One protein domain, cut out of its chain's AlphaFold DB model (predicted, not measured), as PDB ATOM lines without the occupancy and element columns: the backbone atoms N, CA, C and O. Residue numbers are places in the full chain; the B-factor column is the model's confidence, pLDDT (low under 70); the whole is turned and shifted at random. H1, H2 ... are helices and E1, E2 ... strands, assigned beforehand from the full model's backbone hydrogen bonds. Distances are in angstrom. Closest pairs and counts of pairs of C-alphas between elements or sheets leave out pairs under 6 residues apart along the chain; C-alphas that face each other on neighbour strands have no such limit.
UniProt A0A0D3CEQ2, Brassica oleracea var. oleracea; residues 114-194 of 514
ATOM      1  N   ALA A 114     108.631 140.785 139.976       88.12
ATOM      2  CA  ALA A 114     107.369 140.520 140.665       88.12
ATOM      3  C   ALA A 114     106.147 140.947 139.841       88.12
ATOM      4  O   ALA A 114     105.174 140.195 139.742       88.12
ATOM      5  N   LYS A 115     106.210 142.137 139.230       90.88
ATOM      6  CA  LYS A 115     105.152 142.681 138.375       90.88
ATOM      7  C   LYS A 115     104.957 141.832 137.124       90.88
ATOM      8  O   LYS A 115     103.824 141.487 136.804       90.88
ATOM      9  N   TYR A 116     106.044 141.435 136.465       92.81
ATOM     10  CA  TYR A 116     105.999 140.525 135.322       92.81
ATOM     11  C   TYR A 116     105.269 139.219 135.667       92.81
ATOM     12  O   TYR A 116     104.261 138.875 135.049       92.81
ATOM     13  N   ASN A 117     105.705 138.551 136.739       91.88
ATOM     14  CA  ASN A 117     105.091 137.309 137.208       91.88
ATOM     15  C   ASN A 117     103.614 137.490 137.604       91.88
ATOM     16  O   ASN A 117     102.810 136.576 137.421       91.88
ATOM     17  N   PHE A 118     103.235 138.667 138.116       91.00
ATOM     18  CA  PHE A 118     101.837 139.025 138.372       91.00
ATOM     19  C   PHE A 118     101.001 139.131 137.104       91.00
ATOM     20  O   PHE A 118      99.918 138.540 137.039       91.00
ATOM     21  N   LEU A 119     101.514 139.803 136.075       90.69
ATOM     22  CA  LEU A 119     100.827 139.938 134.791       90.69
ATOM     23  C   LEU A 119     100.661 138.593 134.071       90.69
ATOM     24  O   LEU A 119      99.638 138.383 133.409       90.69
ATOM     25  N   CYS A 120     101.630 137.686 134.231       89.81
ATOM     26  CA  CYS A 120     101.581 136.310 133.730       89.81
ATOM     27  C   CYS A 120     100.645 135.399 134.538       89.81
ATOM     28  O   CYS A 120     100.351 134.298 134.083       89.81
ATOM     29  N   ARG A 121     100.181 135.833 135.723       89.88
ATOM     30  CA  ARG A 121      99.465 134.989 136.698       89.88
ATOM     31  C   ARG A 121     100.246 133.718 137.055       89.88
ATOM     32  O   ARG A 121      99.649 132.684 137.332       89.88
ATOM     33  N   SER A 122     101.577 133.811 137.087       88.00
ATOM     34  CA  SER A 122     102.441 132.670 137.390       88.00
ATOM     35  C   SER A 122     102.196 132.178 138.825       88.00
ATOM     36  O   SER A 122     102.107 133.032 139.728       88.00
ATOM     37  N   PRO A 123     102.119 130.849 139.051       88.00
ATOM     38  CA  PRO A 123     102.070 130.261 140.386       88.00
ATOM     39  C   PRO A 123     103.294 130.645 141.214       88.00
ATOM     40  O   PRO A 123     104.387 130.830 140.676       88.00
ATOM     41  N   PHE A 124     103.124 130.770 142.528       83.19
ATOM     42  CA  PHE A 124     104.233 131.068 143.435       83.19
ATOM     43  C   PHE A 124     103.985 130.494 144.826       83.19
ATOM     44  O   PHE A 124     102.845 130.287 145.241       83.19
ATOM     45  N   THR A 125     105.063 130.250 145.561       73.62
ATOM     46  CA  THR A 125     105.026 129.644 146.892       73.62
ATOM     47  C   THR A 125     105.532 130.607 147.952       73.62
ATOM     48  O   THR A 125     106.597 131.205 147.808       73.62
ATOM     49  N   ILE A 126     104.774 130.736 149.039       67.31
ATOM     50  CA  ILE A 126     105.188 131.433 150.259       67.31
ATOM     51  C   ILE A 126     104.983 130.448 151.408       67.31
ATOM     52  O   ILE A 126     103.862 130.172 151.829       67.31
ATOM     53  N   GLY A 127     106.089 129.899 151.900       63.53
ATOM     54  CA  GLY A 127     106.103 128.890 152.955       63.53
ATOM     55  C   GLY A 127     105.558 127.589 152.416       63.53
ATOM     56  O   GLY A 127     105.962 127.144 151.343       63.53
ATOM     57  N   ASP A 128     104.593 127.034 153.136       66.62
ATOM     58  CA  ASP A 128     103.906 125.806 152.743       66.62
ATOM     59  C   ASP A 128     102.690 126.071 151.834       66.62
ATOM     60  O   ASP A 128     101.962 125.141 151.486       66.62
ATOM     61  N   ILE A 129     102.429 127.334 151.471       64.31
ATOM     62  CA  ILE A 129     101.261 127.733 150.681       64.31
ATOM     63  C   ILE A 129     101.681 128.021 149.240       64.31
ATOM     64  O   ILE A 129     102.486 128.917 148.979       64.31
ATOM     65  N   THR A 130     101.068 127.299 148.301       79.69
ATOM     66  CA  THR A 130     101.157 127.574 146.863       79.69
ATOM     67  C   THR A 130      99.951 128.388 146.418       79.69
ATOM     68  O   THR A 130      98.810 127.934 146.499       79.69
ATOM     69  N   TYR A 131     100.212 129.585 145.916       77.81
ATOM     70  CA  TYR A 131      99.226 130.488 145.344       77.81
ATOM     71  C   TYR A 131      99.107 130.254 143.839       77.81
ATOM     72  O   TYR A 131     100.109 129.986 143.172       77.81
ATOM     73  N   LEU A 132      97.885 130.383 143.309       84.44
ATOM     74  CA  LEU A 132      97.562 130.096 141.902       84.44
ATOM     75  C   LEU A 132      98.008 128.690 141.456       84.44
ATOM     76  O   LEU A 132      98.439 128.508 140.320       84.44
ATOM     77  N   ALA A 133      97.948 127.701 142.355       82.19
ATOM     78  CA  ALA A 133      98.271 126.321 142.002       82.19
ATOM     79  C   ALA A 133      97.300 125.780 140.938       82.19
ATOM     80  O   ALA A 133      96.179 126.272 140.783       82.19
ATOM     81  N   GLU A 134      97.727 124.743 140.222       83.25
ATOM     82  CA  GLU A 134      96.914 124.123 139.181       83.25
ATOM     83  C   GLU A 134      95.558 123.652 139.736       83.25
ATOM     84  O   GLU A 134      95.481 122.989 140.771       83.25
ATOM     85  N   GLY A 135      94.477 124.030 139.052       78.38
ATOM     86  CA  GLY A 135      93.109 123.689 139.447       78.38
ATOM     87  C   GLY A 135      92.488 124.578 140.530       78.38
ATOM     88  O   GLY A 135      91.323 124.363 140.852       78.38
ATOM     89  N   ILE A 136      93.204 125.577 141.062       80.06
ATOM     90  CA  ILE A 136      92.637 126.574 141.985       80.06
ATOM     91  C   ILE A 136      91.988 127.704 141.180       80.06
ATOM     92  O   ILE A 136      92.629 128.336 140.337       80.06
ATOM     93  N   THR A 137      90.714 127.987 141.450       84.69
ATOM     94  CA  THR A 137      90.007 129.111 140.822       84.69
ATOM     95  C   THR A 137      90.471 130.457 141.384       84.69
ATOM     96  O   THR A 137      90.972 130.561 142.505       84.69
ATOM     97  N   GLU A 138      90.281 131.535 140.620       82.56
ATOM     98  CA  GLU A 138      90.657 132.880 141.069       82.56
ATOM     99  C   GLU A 138      89.871 133.320 142.323       82.56
ATOM    100  O   GLU A 138      90.420 133.982 143.202       82.56
ATOM    101  N   GLU A 139      88.621 132.875 142.453       80.38
ATOM    102  CA  GLU A 139      87.771 133.111 143.625       80.38
ATOM    103  C   GLU A 139      88.307 132.405 144.879       80.38
ATOM    104  O   GLU A 139      88.407 133.016 145.947       80.38
ATOM    105  N   GLU A 140      88.709 131.138 144.750       78.50
ATOM    106  CA  GLU A 140      89.331 130.379 145.840       78.50
ATOM    107  C   GLU A 140      90.660 131.014 146.261       78.50
ATOM    108  O   GLU A 140      90.900 131.207 147.454       78.50
ATOM    109  N   HIS A 141      91.488 131.429 145.302       82.62
ATOM    110  CA  HIS A 141      92.740 132.140 145.577       82.62
ATOM    111  C   HIS A 141      92.508 133.452 146.344       82.62
ATOM    112  O   HIS A 141      93.164 133.702 147.358       82.62
ATOM    113  N   PHE A 142      91.526 134.263 145.941       80.12
ATOM    114  CA  PHE A 142      91.175 135.482 146.676       80.12
ATOM    115  C   PHE A 142      90.606 135.199 148.065       80.12
ATOM    116  O   PHE A 142      90.861 135.973 148.986       80.12
ATOM    117  N   SER A 143      89.891 134.088 148.256       70.12
ATOM    118  CA  SER A 143      89.406 133.696 149.582       70.12
ATOM    119  C   SER A 143      90.556 133.395 150.554       70.12
ATOM    120  O   SER A 143      90.492 133.793 151.717       70.12
ATOM    121  N   VAL A 144      91.645 132.783 150.068       71.56
ATOM    122  CA  VAL A 144      92.862 132.519 150.857       71.56
ATOM    123  C   VAL A 144      93.579 133.823 151.214       71.56
ATOM    124  O   VAL A 144      94.052 133.976 152.339       71.56
ATOM    125  N   ILE A 145      93.633 134.783 150.286       70.19
ATOM    126  CA  ILE A 145      94.243 136.102 150.523       70.19
ATOM    127  C   ILE A 145      93.431 136.909 151.541       70.19
ATOM    128  O   ILE A 145      93.982 137.378 152.535       70.19
ATOM    129  N   ASN A 146      92.119 137.024 151.328       65.69
ATOM    130  CA  ASN A 146      91.223 137.803 152.185       65.69
ATOM    131  C   ASN A 146      91.029 137.170 153.574       65.69
ATOM    132  O   ASN A 146      90.714 137.873 154.528       65.69
ATOM    133  N   GLY A 147      91.202 135.852 153.706       52.75
ATOM    134  CA  GLY A 147      91.079 135.142 154.982       52.75
ATOM    135  C   GLY A 147      92.301 135.250 155.900       52.75
ATOM    136  O   GLY A 147      92.220 134.808 157.046       52.75
ATOM    137  N   GLY A 148      93.427 135.787 155.415       46.84
ATOM    138  CA  GLY A 148      94.700 135.756 156.138       46.84
ATOM    139  C   GLY A 148      95.130 137.070 156.796       46.84
ATOM    140  O   GLY A 148      95.808 137.015 157.820       46.84
ATOM    141  N   TRP A 149      94.800 138.232 156.219       44.72
ATOM    142  CA  TRP A 149      95.422 139.512 156.594       44.72
ATOM    143  C   TRP A 149      94.461 140.691 156.354       44.72
ATOM    144  O   TRP A 149      94.196 141.043 155.208       44.72
ATOM    145  N   ASP A 150      93.950 141.309 157.425       41.81
ATOM    146  CA  ASP A 150      93.074 142.502 157.354       41.81
ATOM    147  C   ASP A 150      93.885 143.823 157.347       41.81
ATOM    148  O   ASP A 150      93.374 144.895 157.028       41.81
ATOM    149  N   ASP A 151      95.193 143.745 157.627       42.75
ATOM    150  CA  ASP A 151      96.082 144.902 157.735       42.75
ATOM    151  C   ASP A 151      96.932 145.119 156.469       42.75
ATOM    152  O   ASP A 151      97.622 144.231 155.966       42.75
ATOM    153  N   GLU A 152      96.915 146.349 155.956       42.84
ATOM    154  CA  GLU A 152      97.777 146.800 154.861       42.84
ATOM    155  C   GLU A 152      99.256 146.786 155.294       42.84
ATOM    156  O   GLU A 152      99.629 147.432 156.276       42.84
ATOM    157  N   ILE A 153     100.122 146.092 154.540       44.53
ATOM    158  CA  ILE A 153     101.575 146.112 154.769       44.53
ATOM    159  C   ILE A 153     102.099 147.519 154.453       44.53
ATOM    160  O   ILE A 153     102.342 147.872 153.301       44.53
ATOM    161  N   LYS A 154     102.291 148.335 155.491       44.81
ATOM    162  CA  LYS A 154     102.863 149.685 155.392       44.81
ATOM    163  C   LYS A 154     104.312 149.669 155.859       44.81
ATOM    164  O   LYS A 154     104.603 149.938 157.023       44.81
ATOM    165  N   CYS A 155     105.226 149.366 154.945       41.91
ATOM    166  CA  CYS A 155     106.662 149.329 155.222       41.91
ATOM    167  C   CYS A 155     107.431 150.264 154.285       41.91
ATOM    168  O   CYS A 155     107.163 150.327 153.091       41.91
ATOM    169  N   ASN A 156     108.437 150.970 154.808       45.81
ATOM    170  CA  ASN A 156     109.355 151.716 153.954       45.81
ATOM    171  C   ASN A 156     110.180 150.713 153.133       45.81
ATOM    172  O   ASN A 156     110.863 149.863 153.694       45.81
ATOM    173  N   GLY A 157     110.152 150.811 151.811       47.00
ATOM    174  CA  GLY A 157     110.879 149.911 150.916       47.00
ATOM    175  C   GLY A 157     112.407 149.909 151.079       47.00
ATOM    176  O   GLY A 157     113.031 148.926 150.697       47.00
ATOM    177  N   ARG A 158     113.029 150.920 151.711       48.84
ATOM    178  CA  ARG A 158     114.430 150.797 152.177       48.84
ATOM    179  C   ARG A 158     114.560 149.756 153.292       48.84
ATOM    180  O   ARG A 158     115.429 148.906 153.215       48.84
ATOM    181  N   VAL A 159     113.640 149.770 154.256       49.91
ATOM    182  CA  VAL A 159     113.587 148.782 155.347       49.91
ATOM    183  C   VAL A 159     113.311 147.386 154.790       49.91
ATOM    184  O   VAL A 159     113.913 146.422 155.237       49.91
ATOM    185  N   LEU A 160     112.458 147.259 153.771       57.44
ATOM    186  CA  LEU A 160     112.230 145.965 153.119       57.44
ATOM    187  C   LEU A 160     113.477 145.448 152.388       57.44
ATOM    188  O   LEU A 160     113.797 144.273 152.517       57.44
ATOM    189  N   ARG A 161     114.209 146.321 151.680       59.03
ATOM    190  CA  ARG A 161     115.490 145.970 151.041       59.03
ATOM    191  C   ARG A 161     116.594 145.614 152.038       59.03
ATOM    192  O   ARG A 161     117.507 144.888 151.682       59.03
ATOM    193  N   GLU A 162     116.521 146.133 153.260       53.47
ATOM    194  CA  GLU A 162     117.469 145.813 154.333       53.47
ATOM    195  C   GLU A 162     117.125 144.502 155.058       53.47
ATOM    196  O   GLU A 162     118.014 143.845 155.587       53.47
ATOM    197  N   LEU A 163     115.846 144.113 155.097       55.25
ATOM    198  CA  LEU A 163     115.380 142.921 155.816       55.25
ATOM    199  C   LEU A 163     115.328 141.658 154.949       55.25
ATOM    200  O   LEU A 163     115.373 140.549 155.484       55.25
ATOM    201  N   PHE A 164     115.186 141.815 153.634       64.38
ATOM    202  CA  PHE A 164     114.931 140.716 152.710       64.38
ATOM    203  C   PHE A 164     115.928 140.724 151.555       64.38
ATOM    204  O   PHE A 164     116.243 141.777 151.002       64.38
ATOM    205  N   THR A 165     116.360 139.530 151.144       79.31
ATOM    206  CA  THR A 165     117.075 139.344 149.877       79.31
ATOM    207  C   THR A 165     116.224 139.827 148.714       79.31
ATOM    208  O   THR A 165     114.996 139.861 148.806       79.31
ATOM    209  N   GLU A 166     116.849 140.162 147.587       82.31
ATOM    210  CA  GLU A 166     116.092 140.600 146.415       82.31
ATOM    211  C   GLU A 166     115.104 139.521 145.925       82.31
ATOM    212  O   GLU A 166     113.984 139.842 145.539       82.31
ATOM    213  N   GLU A 167     115.440 138.236 146.041       78.44
ATOM    214  CA  GLU A 167     114.513 137.133 145.740       78.44
ATOM    215  C   GLU A 167     113.286 137.122 146.667       78.44
ATOM    216  O   GLU A 167     112.142 137.058 146.207       78.44
ATOM    217  N   LYS A 168     113.502 137.248 147.985       76.50
ATOM    218  CA  LYS A 168     112.418 137.328 148.981       76.50
ATOM    219  C   LYS A 168     111.579 138.592 148.782       76.50
ATOM    220  O   LYS A 168     110.359 138.564 148.939       76.50
ATOM    221  N   LEU A 169     112.217 139.692 148.394       79.19
ATOM    222  CA  LEU A 169     111.557 140.960 148.122       79.19
ATOM    223  C   LEU A 169     110.676 140.883 146.863       79.19
ATOM    224  O   LEU A 169     109.574 141.429 146.865       79.19
ATOM    225  N   ALA A 170     111.103 140.150 145.829       82.56
ATOM    226  CA  ALA A 170     110.274 139.878 144.655       82.56
ATOM    227  C   ALA A 170     108.992 139.112 145.029       82.56
ATOM    228  O   ALA A 170     107.907 139.458 144.567       82.56
ATOM    229  N   LEU A 171     109.080 138.117 145.920       79.31
ATOM    230  CA  LEU A 171     107.899 137.403 146.428       79.31
ATOM    231  C   LEU A 171     106.978 138.308 147.255       79.31
ATOM    232  O   LEU A 171     105.757 138.225 147.125       79.31
ATOM    233  N   LEU A 172     107.546 139.198 148.071       78.31
ATOM    234  CA  LEU A 172     106.763 140.150 148.855       78.31
ATOM    235  C   LEU A 172     105.985 141.117 147.950       78.31
ATOM    236  O   LEU A 172     104.784 141.299 148.150       78.31
ATOM    237  N   TYR A 173     106.634 141.678 146.924       79.88
ATOM    238  CA  TYR A 173     105.960 142.503 145.916       79.88
ATOM    239  C   TYR A 173     104.910 141.706 145.133       79.88
ATOM    240  O   TYR A 173     103.803 142.183 144.890       79.88
ATOM    241  N   ARG A 174     105.217 140.454 144.770       84.69
ATOM    242  CA  ARG A 174     104.277 139.563 144.077       84.69
ATOM    243  C   ARG A 174     103.000 139.378 144.895       84.69
ATOM    244  O   ARG A 174     101.911 139.465 144.333       84.69
ATOM    245  N   TYR A 175     103.143 139.146 146.198       79.38
ATOM    246  CA  TYR A 175     102.026 138.981 147.122       79.38
ATOM    247  C   TYR A 175     101.244 140.283 147.331       79.38
ATOM    248  O   TYR A 175     100.014 140.252 147.338       79.38
ATOM    249  N   SER A 176     101.917 141.436 147.422       73.50
ATOM    250  CA  SER A 176     101.223 142.724 147.559       73.50
ATOM    251  C   SER A 176     100.336 143.037 146.354       73.50
ATOM    252  O   SER A 176      99.195 143.453 146.547       73.50
ATOM    253  N   PHE A 177     100.793 142.751 145.127       78.50
ATOM    254  CA  PHE A 177      99.954 142.900 143.931       78.50
ATOM    255  C   PHE A 177      98.698 142.009 143.976       78.50
ATOM    256  O   PHE A 177      97.621 142.420 143.545       78.50
ATOM    257  N   GLU A 178      98.801 140.790 144.520       81.31
ATOM    258  CA  GLU A 178      97.646 139.892 144.674       81.31
ATOM    259  C   GLU A 178      96.630 140.413 145.701       81.31
ATOM    260  O   GLU A 178      95.424 140.340 145.456       81.31
ATOM    261  N   ILE A 179      97.101 140.990 146.813       72.69
ATOM    262  CA  ILE A 179      96.237 141.646 147.810       72.69
ATOM    263  C   ILE A 179      95.454 142.791 147.164       72.69
ATOM    264  O   ILE A 179      94.245 142.914 147.366       72.69
ATOM    265  N   GLU A 180      96.121 143.641 146.387       73.44
ATOM    266  CA  GLU A 180      95.463 144.770 145.728       73.44
ATOM    267  C   GLU A 180      94.430 144.322 144.706       73.44
ATOM    268  O   GLU A 180      93.310 144.842 144.701       73.44
ATOM    269  N   LYS A 181      94.761 143.304 143.904       81.62
ATOM    270  CA  LYS A 181      93.814 142.711 142.960       81.62
ATOM    271  C   LYS A 181      92.572 142.178 143.683       81.62
ATOM    272  O   LYS A 181      91.454 142.522 143.303       81.62
ATOM    273  N   ALA A 182      92.752 141.428 144.773       75.81
ATOM    274  CA  ALA A 182      91.647 140.896 145.577       75.81
ATOM    275  C   ALA A 182      90.764 142.010 146.181       75.81
ATOM    276  O   ALA A 182      89.529 141.910 146.177       75.81
ATOM    277  N   LYS A 183      91.377 143.106 146.653       72.12
ATOM    278  CA  LYS A 183      90.663 144.287 147.171       72.12
ATOM    279  C   LYS A 183      89.807 144.953 146.096       72.12
ATOM    280  O   LYS A 183      88.637 145.248 146.352       72.12
ATOM    281  N   GLN A 184      90.355 145.160 144.899       73.88
ATOM    282  CA  GLN A 184      89.626 145.761 143.780       73.88
ATOM    283  C   GLN A 184      88.433 144.893 143.357       73.88
ATOM    284  O   GLN A 184      87.316 145.403 143.244       73.88
ATOM    285  N   THR A 185      88.620 143.575 143.231       72.25
ATOM    286  CA  THR A 185      87.534 142.633 142.908       72.25
ATOM    287  C   THR A 185      86.424 142.657 143.964       72.25
ATOM    288  O   THR A 185      85.241 142.720 143.630       72.25
ATOM    289  N   THR A 186      86.786 142.692 145.249       66.06
ATOM    290  CA  THR A 186      85.809 142.741 146.350       66.06
ATOM    291  C   THR A 186      85.005 144.047 146.339       66.06
ATOM    292  O   THR A 186      83.782 144.022 146.485       66.06
ATOM    293  N   GLN A 187      85.651 145.197 146.099       60.59
ATOM    294  CA  GLN A 187      84.963 146.491 146.000       60.59
ATOM    295  C   GLN A 187      83.996 146.561 144.809       60.59
ATOM    296  O   GLN A 187      82.904 147.120 144.947       60.59
ATOM    297  N   VAL A 188      84.365 145.996 143.656       61.97
ATOM    298  CA  VAL A 188      83.486 145.915 142.477       61.97
ATOM    299  C   VAL A 188      82.258 145.050 142.777       61.97
ATOM    300  O   VAL A 188      81.136 145.494 142.529       61.97
ATOM    301  N   ASN A 189      82.443 143.887 143.405       59.41
ATOM    302  CA  ASN A 189      81.341 142.993 143.777       59.41
ATOM    303  C   ASN A 189      80.370 143.647 144.779       59.41
ATOM    304  O   ASN A 189      79.151 143.529 144.637       59.41
ATOM    305  N   VAL A 190      80.880 144.407 145.757       59.50
ATOM    306  CA  VAL A 190      80.044 145.171 146.704       59.50
ATOM    307  C   VAL A 190      79.267 146.289 145.997       59.50
ATOM    308  O   VAL A 190      78.096 146.508 146.310       59.50
ATOM    309  N   LYS A 191      79.876 146.990 145.030       52.72
ATOM    310  CA  LYS A 191      79.192 148.029 144.235       52.72
ATOM    311  C   LYS A 191      78.097 147.437 143.341       52.72
ATOM    312  O   LYS A 191      76.991 147.969 143.323       52.72
ATOM    313  N   GLN A 192      78.364 146.318 142.666       53.03
ATOM    314  CA  GLN A 192      77.375 145.623 141.830       53.03
ATOM    315  C   GLN A 192      76.211 145.055 142.655       53.03
ATOM    316  O   GLN A 192      75.055 145.192 142.264       53.03
ATOM    317  N   SER A 193      76.487 144.482 143.833       52.19
ATOM    318  CA  SER A 193      75.448 143.973 144.740       52.19
ATOM    319  C   SER A 193      74.534 145.087 145.271       52.19
ATOM    320  O   SER A 193      73.316 144.907 145.325       52.19
ATOM    321  N   LYS A 194      75.093 146.265 145.584       52.72
ATOM    322  CA  LYS A 194      74.309 147.450 145.971       52.72
ATOM    323  C   LYS A 194      73.417 147.943 144.830       52.72
ATOM    324  O   LYS A 194      72.232 148.161 145.064       52.72
TER     325      LYS A 194
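AT A GLANCE: This is residues 114 to 194 of the 514 residues of a protein of Brassica oleracea var. oleracea (UniProt A0A0D3CEQ2). Hairpin E1 and E2 lies beside the long helix H4, on which H1 and H2 pack; residues 187 to 194 stick out. The printed part has 81 residues, mostly helix, in order H1 E1 E2 H2 H3 H4. It is only just compact, radius of gyration of the C-alphas 13.7 A, spanning 44 by 29 by 22 A.

IN THESE COORDINATES: E1 is residues 124 to 126, E2 129 to 131. H4, residues 166 to 194, is 42.3 A long, ending at (74.309, 147.450, 145.971). H1, residues 114 to 119, begins at (107.369, 140.520, 140.665). H2 is residues 138 to 146, H3 157 to 163.

HOW THE PARTS SIT: E1 and E2 are antiparallel, N 131 and O 124 2.8 A apart. H4 touches H1 with residues 170 to 178 alone, closest C-alphas 174 and 114, 4.7 A. It touches H2 with 178 to 182 alone, closest 182 and 142, 5.5 A. H3 is close to H4 but not clearly touching. Every helix O i to N i+4 pair is within hydrogen-bond range.

THE WHOLE: The printed part has no cut. pLDDT is under 70 at 126 to 129, 146 to 164, 186 to 194.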